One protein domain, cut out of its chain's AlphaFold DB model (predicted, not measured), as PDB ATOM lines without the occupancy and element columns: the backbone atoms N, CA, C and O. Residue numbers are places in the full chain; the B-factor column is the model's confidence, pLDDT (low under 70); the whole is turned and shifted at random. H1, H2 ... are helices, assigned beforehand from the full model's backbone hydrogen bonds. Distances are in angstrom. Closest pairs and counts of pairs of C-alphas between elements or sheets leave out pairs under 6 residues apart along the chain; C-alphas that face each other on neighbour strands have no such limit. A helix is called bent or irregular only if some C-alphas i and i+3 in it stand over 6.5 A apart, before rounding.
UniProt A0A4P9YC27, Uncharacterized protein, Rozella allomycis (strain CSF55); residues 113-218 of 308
ATOM      1  N   PHE A 113     116.735  97.188 179.702       93.88
ATOM      2  CA  PHE A 113     117.796  96.488 178.996       93.88
ATOM      3  C   PHE A 113     117.883  96.919 177.524       93.88
ATOM      4  O   PHE A 113     118.978  97.207 177.033       93.88
ATOM      5  N   LYS A 114     116.746  97.086 176.840       94.25
ATOM      6  CA  LYS A 114     116.706  97.609 175.463       94.25
ATOM      7  C   LYS A 114     117.268  99.025 175.355       94.25
ATOM      8  O   LYS A 114     118.034  99.291 174.430       94.25
ATOM      9  N   PHE A 115     116.993  99.909 176.318       94.81
ATOM     10  CA  PHE A 115     117.637 101.229 176.368       94.81
ATOM     11  C   PHE A 115     119.164 101.128 176.441       94.81
ATOM     12  O   PHE A 115     119.859 101.801 175.678       94.81
ATOM     13  N   ARG A 116     119.691 100.238 177.292       95.81
ATOM     14  CA  ARG A 116     121.143 100.012 177.408       95.81
ATOM     15  C   ARG A 116     121.749  99.493 176.104       95.81
ATOM     16  O   ARG A 116     122.840  99.917 175.727       95.81
ATOM     17  N   ILE A 117     121.042  98.623 175.381       95.44
ATOM     18  CA  ILE A 117     121.472  98.161 174.053       95.44
ATOM     19  C   ILE A 117     121.491  99.322 173.052       95.44
ATOM     20  O   ILE A 117     122.457  99.467 172.302       95.44
ATOM     21  N   LEU A 118     120.468 100.179 173.044       96.25
ATOM     22  CA  LEU A 118     120.438 101.362 172.179       96.25
ATOM     23  C   LEU A 118     121.584 102.337 172.503       96.25
ATOM     24  O   LEU A 118     122.199 102.892 171.589       96.25
ATOM     25  N   ASP A 119     121.933 102.509 173.778       95.62
ATOM     26  CA  ASP A 119     123.107 103.288 174.184       95.62
ATOM     27  C   ASP A 119     124.418 102.649 173.714       95.62
ATOM     28  O   ASP A 119     125.307 103.344 173.213       95.62
ATOM     29  N   PHE A 120     124.527 101.323 173.780       93.50
ATOM     30  CA  PHE A 120     125.665 100.598 173.226       93.50
ATOM     31  C   PHE A 120     125.787 100.787 171.704       93.50
ATOM     32  O   PHE A 120     126.868 101.120 171.212       93.50
ATOM     33  N   ILE A 121     124.683 100.676 170.957       94.44
ATOM     34  CA  ILE A 121     124.639 100.959 169.510       94.44
ATOM     35  C   ILE A 121     125.077 102.400 169.232       94.44
ATOM     36  O   ILE A 121     125.909 102.643 168.359       94.44
ATOM     37  N   SER A 122     124.579 103.365 170.004       93.88
ATOM     38  CA  SER A 122     124.974 104.773 169.909       93.88
ATOM     39  C   SER A 122     126.490 104.968 170.074       93.88
ATOM     40  O   SER A 122     127.111 105.700 169.297       93.88
ATOM     41  N   ILE A 123     127.118 104.275 171.030       92.88
ATOM     42  CA  ILE A 123     128.577 104.298 171.226       92.88
ATOM     43  C   ILE A 123     129.308 103.679 170.027       92.88
ATOM     44  O   ILE A 123     130.310 104.231 169.568       92.88
ATOM     45  N   LEU A 124     128.815 102.558 169.496       89.88
ATOM     46  CA  LEU A 124     129.403 101.901 168.325       89.88
ATOM     47  C   LEU A 124     129.361 102.785 167.076       89.88
ATOM     48  O   LEU A 124     130.356 102.872 166.358       89.88
ATOM     49  N   ILE A 125     128.240 103.477 166.854       91.50
ATOM     50  CA  ILE A 125     128.075 104.437 165.756       91.50
ATOM     51  C   ILE A 125     129.105 105.561 165.880       91.50
ATOM     52  O   ILE A 125     129.789 105.878 164.911       91.50
ATOM     53  N   LYS A 126     129.286 106.122 167.084       88.81
ATOM     54  CA  LYS A 126     130.274 107.188 167.330       88.81
ATOM     55  C   LYS A 126     131.712 106.740 167.064       88.81
ATOM     56  O   LYS A 126     132.525 107.541 166.613       88.81
ATOM     57  N   LYS A 127     132.022 105.460 167.286       87.50
ATOM     58  CA  LYS A 127     133.332 104.869 166.960       87.50
ATOM     59  C   LYS A 127     133.537 104.602 165.459       87.50
ATOM     60  O   LYS A 127     134.607 104.134 165.091       87.50
ATOM     61  N   SER A 128     132.558 104.917 164.603       81.31
ATOM     62  CA  SER A 128     132.651 104.856 163.134       81.31
ATOM     63  C   SER A 128     133.120 103.500 162.589       81.31
ATOM     64  O   SER A 128     133.963 103.421 161.699       81.31
ATOM     65  N   HIS A 129     132.577 102.405 163.130       80.12
ATOM     66  CA  HIS A 129     132.882 101.056 162.647       80.12
ATOM     67  C   HIS A 129     132.376 100.856 161.196       80.12
ATOM     68  O   HIS A 129     131.281 101.321 160.876       80.12
ATOM     69  N   PRO A 130     133.079 100.107 160.318       84.00
ATOM     70  CA  PRO A 130     132.675  99.933 158.911       84.00
ATOM     71  C   PRO A 130     131.261  99.370 158.705       84.00
ATOM     72  O   PRO A 130     130.608  99.661 157.711       84.00
ATOM     73  N   LEU A 131     130.769  98.582 159.664       87.00
ATOM     74  CA  LEU A 131     129.435  97.969 159.620       87.00
ATOM     75  C   LEU A 131     128.305  98.875 160.139       87.00
ATOM     76  O   LEU A 131     127.167  98.425 160.223       87.00
ATOM     77  N   VAL A 132     128.588 100.130 160.503       90.62
ATOM     78  CA  VAL A 132     127.569 101.070 160.997       90.62
ATOM     79  C   VAL A 132     126.375 101.251 160.039       90.62
ATOM     80  O   VAL A 132     125.246 101.262 160.535       90.62
ATOM     81  N   PRO A 133     126.546 101.331 158.701       91.19
ATOM     82  CA  PRO A 133     125.415 101.446 157.773       91.19
ATOM     83  C   PRO A 133     124.405 100.300 157.880       91.19
ATOM     84  O   PRO A 133     123.214 100.503 157.654       91.19
ATOM     85  N   ASN A 134     124.847  99.114 158.303       92.00
ATOM     86  CA  ASN A 134     123.989  97.934 158.399       92.00
ATOM     87  C   ASN A 134     122.969  98.036 159.542       92.00
ATOM     88  O   ASN A 134     122.029  97.249 159.584       92.00
ATOM     89  N   PHE A 135     123.109  99.016 160.442       93.69
ATOM     90  CA  PHE A 135     122.091  99.327 161.445       93.69
ATOM     91  C   PHE A 135     120.930 100.168 160.898       93.69
ATOM     92  O   PHE A 135     119.889 100.209 161.546       93.69
ATOM     93  N   ILE A 136     121.056 100.812 159.728       94.56
ATOM     94  CA  ILE A 136     120.025 101.726 159.203       94.56
ATOM     95  C   ILE A 136     118.687 101.003 159.035       94.56
ATOM     96  O   ILE A 136     117.705 101.383 159.668       94.56
ATOM     97  N   LEU A 137     118.642  99.953 158.211       94.06
ATOM     98  CA  LEU A 137     117.393  99.243 157.923       94.06
ATOM     99  C   LEU A 137     116.792  98.577 159.172       94.06
ATOM    100  O   LEU A 137     115.605  98.790 159.430       94.06
ATOM    101  N   PRO A 138     117.564  97.838 159.997       94.69
ATOM    102  CA  PRO A 138     117.018  97.237 161.207       94.69
ATOM    103  C   PRO A 138     116.455  98.265 162.194       94.69
ATOM    104  O   PRO A 138     115.377  98.043 162.740       94.69
ATOM    105  N   LEU A 139     117.131  99.401 162.398       96.12
ATOM    106  CA  LEU A 139     116.635 100.460 163.280       96.12
ATOM    107  C   LEU A 139     115.404 101.163 162.700       96.12
ATOM    108  O   LEU A 139     114.484 101.464 163.452       96.12
ATOM    109  N   MET A 140     115.334 101.384 161.383       95.19
ATOM    110  CA  MET A 140     114.141 101.953 160.739       95.19
ATOM    111  C   MET A 140     112.921 101.031 160.859       95.19
ATOM    112  O   MET A 140     111.807 101.508 161.081       95.19
ATOM    113  N   ASN A 141     113.114  99.717 160.734       93.06
ATOM    114  CA  ASN A 141     112.045  98.737 160.933       93.06
ATOM    115  C   ASN A 141     111.609  98.667 162.398       93.06
ATOM    116  O   ASN A 141     110.412  98.637 162.681       93.06
ATOM    117  N   LEU A 142     112.564  98.700 163.328       94.06
ATOM    118  CA  LEU A 142     112.273  98.709 164.758       94.06
ATOM    119  C   LEU A 142     111.534  99.984 165.177       94.06
ATOM    120  O   LEU A 142     110.549  99.904 165.902       94.06
ATOM    121  N   LEU A 143     111.951 101.143 164.655       94.69
ATOM    122  CA  LEU A 143     111.255 102.414 164.836       94.69
ATOM    123  C   LEU A 143     109.798 102.303 164.381       94.69
ATOM    124  O   LEU A 143     108.898 102.683 165.117       94.69
ATOM    125  N   ARG A 144     109.560 101.742 163.189       92.06
ATOM    126  CA  ARG A 144     108.203 101.523 162.677       92.06
ATOM    127  C   ARG A 144     107.380 100.625 163.608       92.06
ATOM    128  O   ARG A 144     106.235 100.965 163.876       92.06
ATOM    129  N   LYS A 145     107.949  99.507 164.086       90.56
ATOM    130  CA  LYS A 145     107.278  98.585 165.025       90.56
ATOM    131  C   LYS A 145     106.892  99.320 166.311       90.56
ATOM    132  O   LYS A 145     105.732  99.300 166.693       90.56
ATOM    133  N   PHE A 146     107.839 100.015 166.937       91.62
ATOM    134  CA  PHE A 146     107.610 100.666 168.229       91.62
ATOM    135  C   PHE A 146     106.652 101.859 168.148       91.62
ATOM    136  O   PHE A 146     105.886 102.071 169.077       91.62
ATOM    137  N   LEU A 147     106.619 102.592 167.029       91.31
ATOM    138  CA  LEU A 147     105.640 103.669 166.813       91.31
ATOM    139  C   LEU A 147     104.202 103.173 166.573       91.31
ATOM    140  O   LEU A 147     103.292 103.997 166.505       91.31
ATOM    141  N   ASN A 148     103.995 101.863 166.408       88.19
ATOM    142  CA  ASN A 148     102.664 101.256 166.351       88.19
ATOM    143  C   ASN A 148     102.184 100.734 167.714       88.19
ATOM    144  O   ASN A 148     101.020 100.357 167.820       88.19
ATOM    145  N   SER A 149     103.052 100.693 168.730       86.62
ATOM    146  CA  SER A 149     102.659 100.275 170.075       86.62
ATOM    147  C   SER A 149     101.939 101.412 170.802       86.62
ATOM    148  O   SER A 149     102.274 102.585 170.619       86.62
ATOM    149  N   LYS A 150     100.959 101.055 171.638       84.38
ATOM    150  CA  LYS A 150     100.256 101.983 172.539       84.38
ATOM    151  C   LYS A 150     100.975 102.165 173.881       84.38
ATOM    152  O   LYS A 150     100.562 102.990 174.680       84.38
ATOM    153  N   ASN A 151     102.031 101.392 174.140       85.62
ATOM    154  CA  ASN A 151     102.775 101.450 175.391       85.62
ATOM    155  C   ASN A 151     103.777 102.619 175.377       85.62
ATOM    156  O   ASN A 151     104.687 102.661 174.541       85.62
ATOM    157  N   ASP A 152     103.655 103.527 176.346       87.31
ATOM    158  CA  ASP A 152     104.513 104.709 176.482       87.31
ATOM    159  C   ASP A 152     106.004 104.374 176.634       87.31
ATOM    160  O   ASP A 152     106.871 105.069 176.097       87.31
ATOM    161  N   GLU A 153     106.355 103.290 177.329       87.50
ATOM    162  CA  GLU A 153     107.751 102.863 177.463       87.50
ATOM    163  C   GLU A 153     108.339 102.426 176.111       87.50
ATOM    164  O   GLU A 153     109.483 102.762 175.777       87.50
ATOM    165  N   ILE A 154     107.539 101.735 175.291       89.94
ATOM    166  CA  ILE A 154     107.920 101.322 173.933       89.94
ATOM    167  C   ILE A 154     107.995 102.541 173.009       89.94
ATOM    168  O   ILE A 154     108.931 102.660 172.210       89.94
ATOM    169  N   HIS A 155     107.084 103.501 173.166       90.75
ATOM    170  CA  HIS A 155     107.151 104.773 172.456       90.75
ATOM    171  C   HIS A 155     108.449 105.536 172.785       90.75
ATOM    172  O   HIS A 155     109.133 106.034 171.887       90.75
ATOM    173  N   ASN A 156     108.881 105.549 174.049       92.75
ATOM    174  CA  ASN A 156     110.157 106.154 174.443       92.75
ATOM    175  C   ASN A 156     111.375 105.455 173.803       92.75
ATOM    176  O   ASN A 156     112.347 106.122 173.420       92.75
ATOM    177  N   LEU A 157     111.331 104.130 173.609       94.56
ATOM    178  CA  LEU A 157     112.343 103.416 172.817       94.56
ATOM    179  C   LEU A 157     112.337 103.886 171.352       94.56
ATOM    180  O   LEU A 157     113.407 104.081 170.768       94.56
ATOM    181  N   ALA A 158     111.162 104.127 170.764       95.00
ATOM    182  CA  ALA A 158     111.033 104.675 169.414       95.00
ATOM    183  C   ALA A 158     111.698 106.058 169.293       95.00
ATOM    184  O   ALA A 158     112.510 106.287 168.389       95.00
ATOM    185  N   LEU A 159     111.443 106.956 170.251       95.75
ATOM    186  CA  LEU A 159     112.078 108.277 170.316       95.75
ATOM    187  C   LEU A 159     113.605 108.168 170.401       95.75
ATOM    188  O   LEU A 159     114.327 108.875 169.688       95.75
ATOM    189  N   LYS A 160     114.114 107.235 171.212       96.88
ATOM    190  CA  LYS A 160     115.552 106.972 171.324       96.88
ATOM    191  C   LYS A 160     116.152 106.470 170.009       96.88
ATOM    192  O   LYS A 160     117.224 106.937 169.621       96.88
ATOM    193  N   ILE A 161     115.474 105.562 169.305       97.12
ATOM    194  CA  ILE A 161     115.918 105.064 167.993       97.12
ATOM    195  C   ILE A 161     115.974 106.207 166.978       97.12
ATOM    196  O   ILE A 161     117.009 106.396 166.334       97.12
ATOM    197  N   LYS A 162     114.905 107.010 166.874       96.56
ATOM    198  CA  LYS A 162     114.866 108.187 165.992       96.56
ATOM    199  C   LYS A 162     116.016 109.141 166.303       96.56
ATOM    200  O   LYS A 162     116.712 109.583 165.390       96.56
ATOM    201  N   PHE A 163     116.268 109.408 167.586       96.94
ATOM    202  CA  PHE A 163     117.383 110.245 168.015       96.94
ATOM    203  C   PHE A 163     118.732 109.687 167.546       96.94
ATOM    204  O   PHE A 163     119.526 110.437 166.984       96.94
ATOM    205  N   ILE A 164     118.998 108.391 167.734       97.00
ATOM    206  CA  ILE A 164     120.253 107.754 167.303       97.00
ATOM    207  C   ILE A 164     120.429 107.861 165.784       97.00
ATOM    208  O   ILE A 164     121.510 108.232 165.317       97.00
ATOM    209  N   LEU A 165     119.370 107.576 165.022       97.06
ATOM    210  CA  LEU A 165     119.374 107.673 163.564       97.06
ATOM    211  C   LEU A 165     119.712 109.096 163.105       97.06
ATOM    212  O   LEU A 165     120.693 109.291 162.395       97.06
ATOM    213  N   GLU A 166     118.969 110.103 163.561       95.44
ATOM    214  CA  GLU A 166     119.119 111.482 163.076       95.44
ATOM    215  C   GLU A 166     120.355 112.195 163.631       95.44
ATOM    216  O   GLU A 166     120.993 112.990 162.933       95.44
ATOM    217  N   ASN A 167     120.712 111.931 164.892       94.94
ATOM    218  CA  ASN A 167     121.756 112.688 165.575       94.94
ATOM    219  C   ASN A 167     123.126 112.041 165.552       94.94
ATOM    220  O   ASN A 167     124.103 112.776 165.712       94.94
ATOM    221  N   HIS A 168     123.213 110.727 165.359       93.81
ATOM    222  CA  HIS A 168     124.488 110.021 165.320       93.81
ATOM    223  C   HIS A 168     124.735 109.416 163.943       93.81
ATOM    224  O   HIS A 168     125.752 109.729 163.335       93.81
ATOM    225  N   LEU A 169     123.810 108.603 163.426       94.69
ATOM    226  CA  LEU A 169     124.048 107.823 162.211       94.69
ATOM    227  C   LEU A 169     124.022 108.701 160.951       94.69
ATOM    228  O   LEU A 169     125.008 108.762 160.218       94.69
ATOM    229  N   PHE A 170     122.945 109.454 160.725       94.62
ATOM    230  CA  PHE A 170     122.745 110.266 159.517       94.62
ATOM    231  C   PHE A 170     123.677 111.485 159.410       94.62
ATOM    232  O   PHE A 170     123.677 112.193 158.401       94.62
ATOM    233  N   LYS A 171     124.503 111.744 160.431       91.88
ATOM    234  CA  LYS A 171     125.549 112.777 160.383       91.88
ATOM    235  C   LYS A 171     126.865 112.267 159.797       91.88
ATOM    236  O   LYS A 171     127.682 113.088 159.375       91.88
ATOM    237  N   LEU A 172     127.058 110.950 159.749       91.44
ATOM    238  CA  LEU A 172     128.275 110.323 159.246       91.44
ATOM    239  C   LEU A 172     128.356 110.379 157.714       91.44
ATOM    240  O   LEU A 172     127.369 110.647 157.020       91.44
ATOM    241  N   LYS A 173     129.568 110.150 157.201       88.81
ATOM    242  CA  LYS A 173     129.842 109.962 155.776       88.81
ATOM    243  C   LYS A 173     130.259 108.519 155.526       88.81
ATOM    244  O   LYS A 173     131.031 107.979 156.317       88.81
ATOM    245  N   PHE A 174     129.765 107.928 154.446       86.12
ATOM    246  CA  PHE A 174     130.085 106.559 154.051       86.12
ATOM    247  C   PHE A 174     130.399 106.504 152.563       86.12
ATOM    248  O   PHE A 174     129.594 106.955 151.754       86.12
ATOM    249  N   ASP A 175     131.536 105.904 152.217       79.56
ATOM    250  CA  ASP A 175     131.987 105.822 150.825       79.56
ATOM    251  C   ASP A 175     131.261 104.712 150.041       79.56
ATOM    252  O   ASP A 175     130.966 104.872 148.862       79.56
ATOM    253  N   ASN A 176     130.914 103.605 150.709       78.81
ATOM    254  CA  ASN A 176     130.291 102.419 150.103       78.81
ATOM    255  C   ASN A 176     128.874 102.180 150.645       78.81
ATOM    256  O   ASN A 176     128.544 101.087 151.110       78.81
ATOM    257  N   LEU A 177     128.042 103.222 150.656       86.12
ATOM    258  CA  LEU A 177     126.643 103.091 151.056       86.12
ATOM    259  C   LEU A 177     125.831 102.426 149.935       86.12
ATOM    260  O   LEU A 177     125.785 102.954 148.822       86.12
ATOM    261  N   ASP A 178     125.129 101.333 150.244       85.75
ATOM    262  CA  ASP A 178     124.141 100.730 149.338       85.75
ATOM    263  C   ASP A 178     122.910 101.642 149.185       85.75
ATOM    264  O   ASP A 178     121.873 101.495 149.834       85.75
ATOM    265  N   SER A 179     123.074 102.667 148.352       87.12
ATOM    266  CA  SER A 179     122.108 103.753 148.195       87.12
ATOM    267  C   SER A 179     120.824 103.289 147.509       87.12
ATOM    268  O   SER A 179     119.769 103.862 147.772       87.12
ATOM    269  N   ASN A 180     120.889 102.250 146.672       87.06
ATOM    270  CA  ASN A 180     119.737 101.758 145.916       87.06
ATOM    271  C   ASN A 180     118.760 101.032 146.839       87.06
ATOM    272  O   ASN A 180     117.620 101.473 146.965       87.06
ATOM    273  N   SER A 181     119.229 100.031 147.591       89.75
ATOM    274  CA  SER A 181     118.377  99.294 148.534       89.75
ATOM    275  C   SER A 181     117.747 100.215 149.586       89.75
ATOM    276  O   SER A 181     116.584 100.056 149.959       89.75
ATOM    277  N   LEU A 182     118.495 101.221 150.054       90.62
ATOM    278  CA  LEU A 182     117.979 102.220 150.993       90.62
ATOM    279  C   LEU A 182     116.940 103.151 150.355       90.62
ATOM    280  O   LEU A 182     115.971 103.528 151.021       90.62
ATOM    281  N   THR A 183     117.119 103.521 149.085       89.94
ATOM    282  CA  THR A 183     116.147 104.336 148.343       89.94
ATOM    283  C   THR A 183     114.856 103.551 148.133       89.94
ATOM    284  O   THR A 183     113.791 104.064 148.471       89.94
ATOM    285  N   ASP A 184     114.944 102.288 147.714       90.56
ATOM    286  CA  ASP A 184     113.786 101.406 147.513       90.56
ATOM    287  C   ASP A 184     113.008 101.184 148.817       90.56
ATOM    288  O   ASP A 184     111.774 101.280 148.870       90.56
ATOM    289  N   PHE A 185     113.731 100.963 149.918       91.62
ATOM    290  CA  PHE A 185     113.136 100.890 151.248       91.62
ATOM    291  C   PHE A 185     112.419 102.192 151.631       91.62
ATOM    292  O   PHE A 185     111.300 102.160 152.147       91.62
ATOM    293  N   THR A 186     113.046 103.344 151.384       89.88
ATOM    294  CA  THR A 186     112.491 104.654 151.756       89.88
ATOM    295  C   THR A 186     111.256 104.986 150.921       89.88
ATOM    296  O   THR A 186     110.233 105.384 151.476       89.88
ATOM    297  N   GLN A 187     111.312 104.751 149.609       88.94
ATOM    298  CA  GLN A 187     110.198 104.933 148.682       88.94
ATOM    299  C   GLN A 187     109.012 104.048 149.065       88.94
ATOM    300  O   GLN A 187     107.906 104.549 149.274       88.94
ATOM    301  N   SER A 188     109.237 102.741 149.223       88.62
ATOM    302  CA  SER A 188     108.173 101.815 149.626       88.62
ATOM    303  C   SER A 188     107.599 102.167 151.001       88.62
ATOM    304  O   SER A 188     106.408 101.987 151.239       88.62
ATOM    305  N   SER A 189     108.419 102.711 151.903       87.38
ATOM    306  CA  SER A 189     107.989 103.123 153.236       87.38
ATOM    307  C   SER A 189     107.160 104.406 153.262       87.38
ATOM    308  O   SER A 189     106.272 104.487 154.108       87.38
ATOM    309  N   LEU A 190     107.434 105.364 152.371       84.88
ATOM    310  CA  LEU A 190     106.695 106.630 152.238       84.88
ATOM    311  C   LEU A 190     105.328 106.457 151.564       84.88
ATOM    312  O   LEU A 190     104.415 107.234 151.824       84.88
ATOM    313  N   LEU A 191     105.188 105.449 150.700       78.75
ATOM    314  CA  LEU A 191     103.944 105.185 149.971       78.75
ATOM    315  C   LEU A 191     102.938 104.338 150.774       78.75
ATOM    316  O   LEU A 191     101.748 104.337 150.458       78.75
ATOM    317  N   LYS A 192     103.396 103.634 151.818       77.25
ATOM    318  CA  LYS A 192     102.556 102.793 152.690       77.25
ATOM    319  C   LYS A 192     101.627 103.621 153.600       77.25
ATOM    320  O   LYS A 192     101.941 104.774 153.898       77.25
ATOM    321  N   PRO A 193     100.516 103.027 154.089       62.16
ATOM    322  CA  PRO A 193      99.635 103.655 155.069       62.16
ATOM    323  C   PRO A 193     100.373 104.112 156.332       62.16
ATOM    324  O   PRO A 193     101.390 103.538 156.737       62.16
ATOM    325  N   LYS A 194      99.835 105.169 156.936       66.00
ATOM    326  CA  LYS A 194     100.376 105.867 158.103       66.00
ATOM    327  C   LYS A 194     100.404 104.959 159.344       66.00
ATOM    328  O   LYS A 194      99.418 104.297 159.640       66.00
ATOM    329  N   VAL A 195     101.537 104.941 160.052       64.56
ATOM    330  CA  VAL A 195     101.674 104.339 161.399       64.56
ATOM    331  C   VAL A 195     100.959 105.196 162.453       64.56
ATOM    332  O   VAL A 195     100.633 106.346 162.157       64.56
ATOM    333  N   HIS A 196     100.730 104.662 163.662       59.56
ATOM    334  CA  HIS A 196      99.965 105.348 164.722       59.56
ATOM    335  C   HIS A 196     100.533 106.748 165.031       59.56
ATOM    336  O   HIS A 196      99.796 107.731 164.986       59.56
ATOM    337  N   ASP A 197     101.858 106.873 165.184       69.31
ATOM    338  CA  ASP A 197     102.560 108.164 165.078       69.31
ATOM    339  C   ASP A 197     103.266 108.318 163.725       69.31
ATOM    340  O   ASP A 197     104.490 108.211 163.556       69.31
ATOM    341  N   SER A 198     102.451 108.581 162.708       79.94
ATOM    342  CA  SER A 198     102.919 108.773 161.339       79.94
ATOM    343  C   SER A 198     103.903 109.927 161.193       79.94
ATOM    344  O   SER A 198     104.686 109.928 160.240       79.94
ATOM    345  N   SER A 199     103.849 110.924 162.074       85.38
ATOM    346  CA  SER A 199     104.619 112.157 161.934       85.38
ATOM    347  C   SER A 199     106.103 111.920 162.228       85.38
ATOM    348  O   SER A 199     106.970 112.289 161.422       85.38
ATOM    349  N   LEU A 200     106.408 111.208 163.317       88.69
ATOM    350  CA  LEU A 200     107.773 110.883 163.721       88.69
ATOM    351  C   LEU A 200     108.459 109.965 162.713       88.69
ATOM    352  O   LEU A 200     109.615 110.191 162.346       88.69
ATOM    353  N   TYR A 201     107.735 108.964 162.217       91.56
ATOM    354  CA  TYR A 201     108.287 108.048 161.228       91.56
ATOM    355  C   TYR A 201     108.553 108.746 159.887       91.56
ATOM    356  O   TYR A 201     109.635 108.608 159.314       91.56
ATOM    357  N   THR A 202     107.600 109.559 159.418       89.56
ATOM    358  CA  THR A 202     107.722 110.302 158.153       89.56
ATOM    359  C   THR A 202     108.885 111.293 158.193       89.56
ATOM    360  O   THR A 202     109.672 111.364 157.252       89.56
ATOM    361  N   THR A 203     109.055 112.024 159.298       91.19
ATOM    362  CA  THR A 203     110.195 112.943 159.457       91.19
ATOM    363  C   THR A 203     111.533 112.203 159.452       91.19
ATOM    364  O   THR A 203     112.467 112.647 158.782       91.19
ATOM    365  N   CYS A 204     111.616 111.035 160.095       93.44
ATOM    366  CA  CYS A 204     112.824 110.214 160.066       93.44
ATOM    367  C   CYS A 204     113.130 109.669 158.655       93.44
ATOM    368  O   CYS A 204     114.286 109.678 158.232       93.44
ATOM    369  N   LEU A 205     112.108 109.272 157.885       93.12
ATOM    370  CA  LEU A 205     112.260 108.884 156.474       93.12
ATOM    371  C   LEU A 205     112.783 110.035 155.606       93.12
ATOM    372  O   LEU A 205     113.643 109.816 154.753       93.12
ATOM    373  N   HIS A 206     112.313 111.266 155.829       92.25
ATOM    374  CA  HIS A 206     112.855 112.438 155.134       92.25
ATOM    375  C   HIS A 206     114.342 112.636 155.467       92.25
ATOM    376  O   HIS A 206     115.156 112.849 154.566       92.25
ATOM    377  N   SER A 207     114.708 112.521 156.749       93.81
ATOM    378  CA  SER A 207     116.100 112.585 157.212       93.81
ATOM    379  C   SER A 207     116.969 111.493 156.573       93.81
ATOM    380  O   SER A 207     118.088 111.782 156.144       93.81
ATOM    381  N   LEU A 208     116.444 110.269 156.446       94.56
ATOM    382  CA  LEU A 208     117.106 109.157 155.762       94.56
ATOM    383  C   LEU A 208     117.335 109.474 154.281       94.56
ATOM    384  O   LEU A 208     118.457 109.343 153.803       94.56
ATOM    385  N   LEU A 209     116.321 109.958 153.563       93.06
ATOM    386  CA  LEU A 209     116.455 110.292 152.142       93.06
ATOM    387  C   LEU A 209     117.508 111.382 151.904       93.06
ATOM    388  O   LEU A 209     118.319 111.286 150.984       93.06
ATOM    389  N   VAL A 210     117.535 112.401 152.768       93.25
ATOM    390  CA  VAL A 210     118.554 113.459 152.746       93.25
ATOM    391  C   VAL A 210     119.950 112.888 152.993       93.25
ATOM    392  O   VAL A 210     120.915 113.300 152.346       93.25
ATOM    393  N   PHE A 211     120.070 111.945 153.926       94.38
ATOM    394  CA  PHE A 211     121.323 111.260 154.215       94.38
ATOM    395  C   PHE A 211     121.805 110.408 153.034       94.38
ATOM    396  O   PHE A 211     122.983 110.503 152.684       94.38
ATOM    397  N   ILE A 212     120.917 109.637 152.395       93.25
ATOM    398  CA  ILE A 212     121.253 108.842 151.205       93.25
ATOM    399  C   ILE A 212     121.735 109.785 150.101       93.25
ATOM    400  O   ILE A 212     122.835 109.610 149.596       93.25
ATOM    401  N   PHE A 213     120.992 110.855 149.808       92.69
ATOM    402  CA  PHE A 213     121.345 111.815 148.756       92.69
ATOM    403  C   PHE A 213     122.693 112.515 148.969       92.69
ATOM    404  O   PHE A 213     123.376 112.892 148.017       92.69
ATOM    405  N   LYS A 214     123.083 112.719 150.233       91.44
ATOM    406  CA  LYS A 214     124.379 113.305 150.593       91.44
ATOM    407  C   LYS A 214     125.542 112.336 150.363       91.44
ATOM    408  O   LYS A 214     126.646 112.800 150.087       91.44
ATOM    409  N   ASN A 215     125.310 111.037 150.539       89.56
ATOM    410  CA  ASN A 215     126.336 109.996 150.448       89.56
ATOM    411  C   ASN A 215     126.327 109.255 149.104       89.56
ATOM    412  O   ASN A 215     127.282 108.548 148.802       89.56
ATOM    413  N   SER A 216     125.278 109.405 148.294       88.75
ATOM    414  CA  SER A 216     125.183 108.737 147.003       88.75
ATOM    415  C   SER A 216     126.015 109.467 145.945       88.75
ATOM    416  O   SER A 216     125.926 110.686 145.770       88.75
ATOM    417  N   ASN A 217     126.823 108.698 145.212       83.56
ATOM    418  CA  ASN A 217     127.539 109.201 144.038       83.56
ATOM    419  C   ASN A 217     126.565 109.456 142.882       83.56
ATOM    420  O   ASN A 217     126.640 110.487 142.214       83.56
ATOM    421  N   ASP A 218     125.618 108.536 142.686       85.56
ATOM    422  CA  ASP A 218     124.512 108.707 141.754       85.56
ATOM    423  C   ASP A 218     123.291 109.292 142.476       85.56
ATOM    424  O   ASP A 218     122.775 108.742 143.452       85.56
TER     425      ASP A 218
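This is residues 113 to 218 of the 308 residues of an uncharacterized protein of Rozella allomycis (strain CSF55) (UniProt A0A4P9YC27). Two helical hairpins, H2 with H3 and H4 with H5, are stacked one on the other in a flat slab of nearly aligned helices, and H1 packs along H3 at the edge away from H4 and H5. H2, H3, H4 and H5 make an up-and-down bundle, each running against the one before it in the chain. The printed part has 106 residues with five named helices, H1 to H5 in order, and no named strand; the class is all helix. It is compact, with a radius of gyration of the C-alphas of 13.4 A, and it spans 40 by 32 by 16 A.

Find C-alpha 113 at (117.796, 96.488, 178.996); from there H1 runs through residues 113 to 126, 20.2 A long. After a tight link, look for H2 at residues 132 to 146, 21.2 A long; it is irregular, but only just, with C-alphas 134 and 137 standing 6.7 A apart. Another tight link leads to H3, residues 152 to 169, which starts at C-alpha 152 at (104.513, 104.709, 176.482) and is 24.4 A long. H4 follows at residues 179 to 191, 18.3 A long. H5, residues 198 to 215, is 25.9 A long and ends at C-alpha 215 at (126.336, 109.996, 150.448).

Begin at the hub, H3, which touches H1, H2 and H5. H1 and H3 run the same way at a shallow tilt of 7 degrees, closest at the C-alphas of Ser 122 and Ile 164, 6.2 A apart. In the hairpin of H2 and H3, the closest C-alphas are those of Leu 143 and Ala 158, 5.1 A apart; the helices run opposite ways at a shallow tilt of 25 degrees. Residues 162 to 166 of H3 touch residues 200 to 208 of H5, with C-alphas 162 and 204 closest at 6.6 A. In the hairpin of H4 and H5, look at Ser 179 and Ile 212, whose C-alphas are the closest at 6.0 A; the tilt is shallow, 24 degrees. H2 is close to H4 but not clearly touching it, with the closest C-alphas, 137 and 182, 7.6 A apart. H1 is apart from H4 and H5. Every O i to N i+4 pair is within hydrogen-bond range in H1, H3, H4 and H5; in H2 it is 8 of 11.

The two C-alphas farthest apart, those of Asn 151 and Asp 218, are 40.7 A apart. The printed part has no cut, and no link is long. The mean pLDDT of the printed part is 89.5; look for the values under 70 at residues 193 to 197, in the short link from H4 to H5.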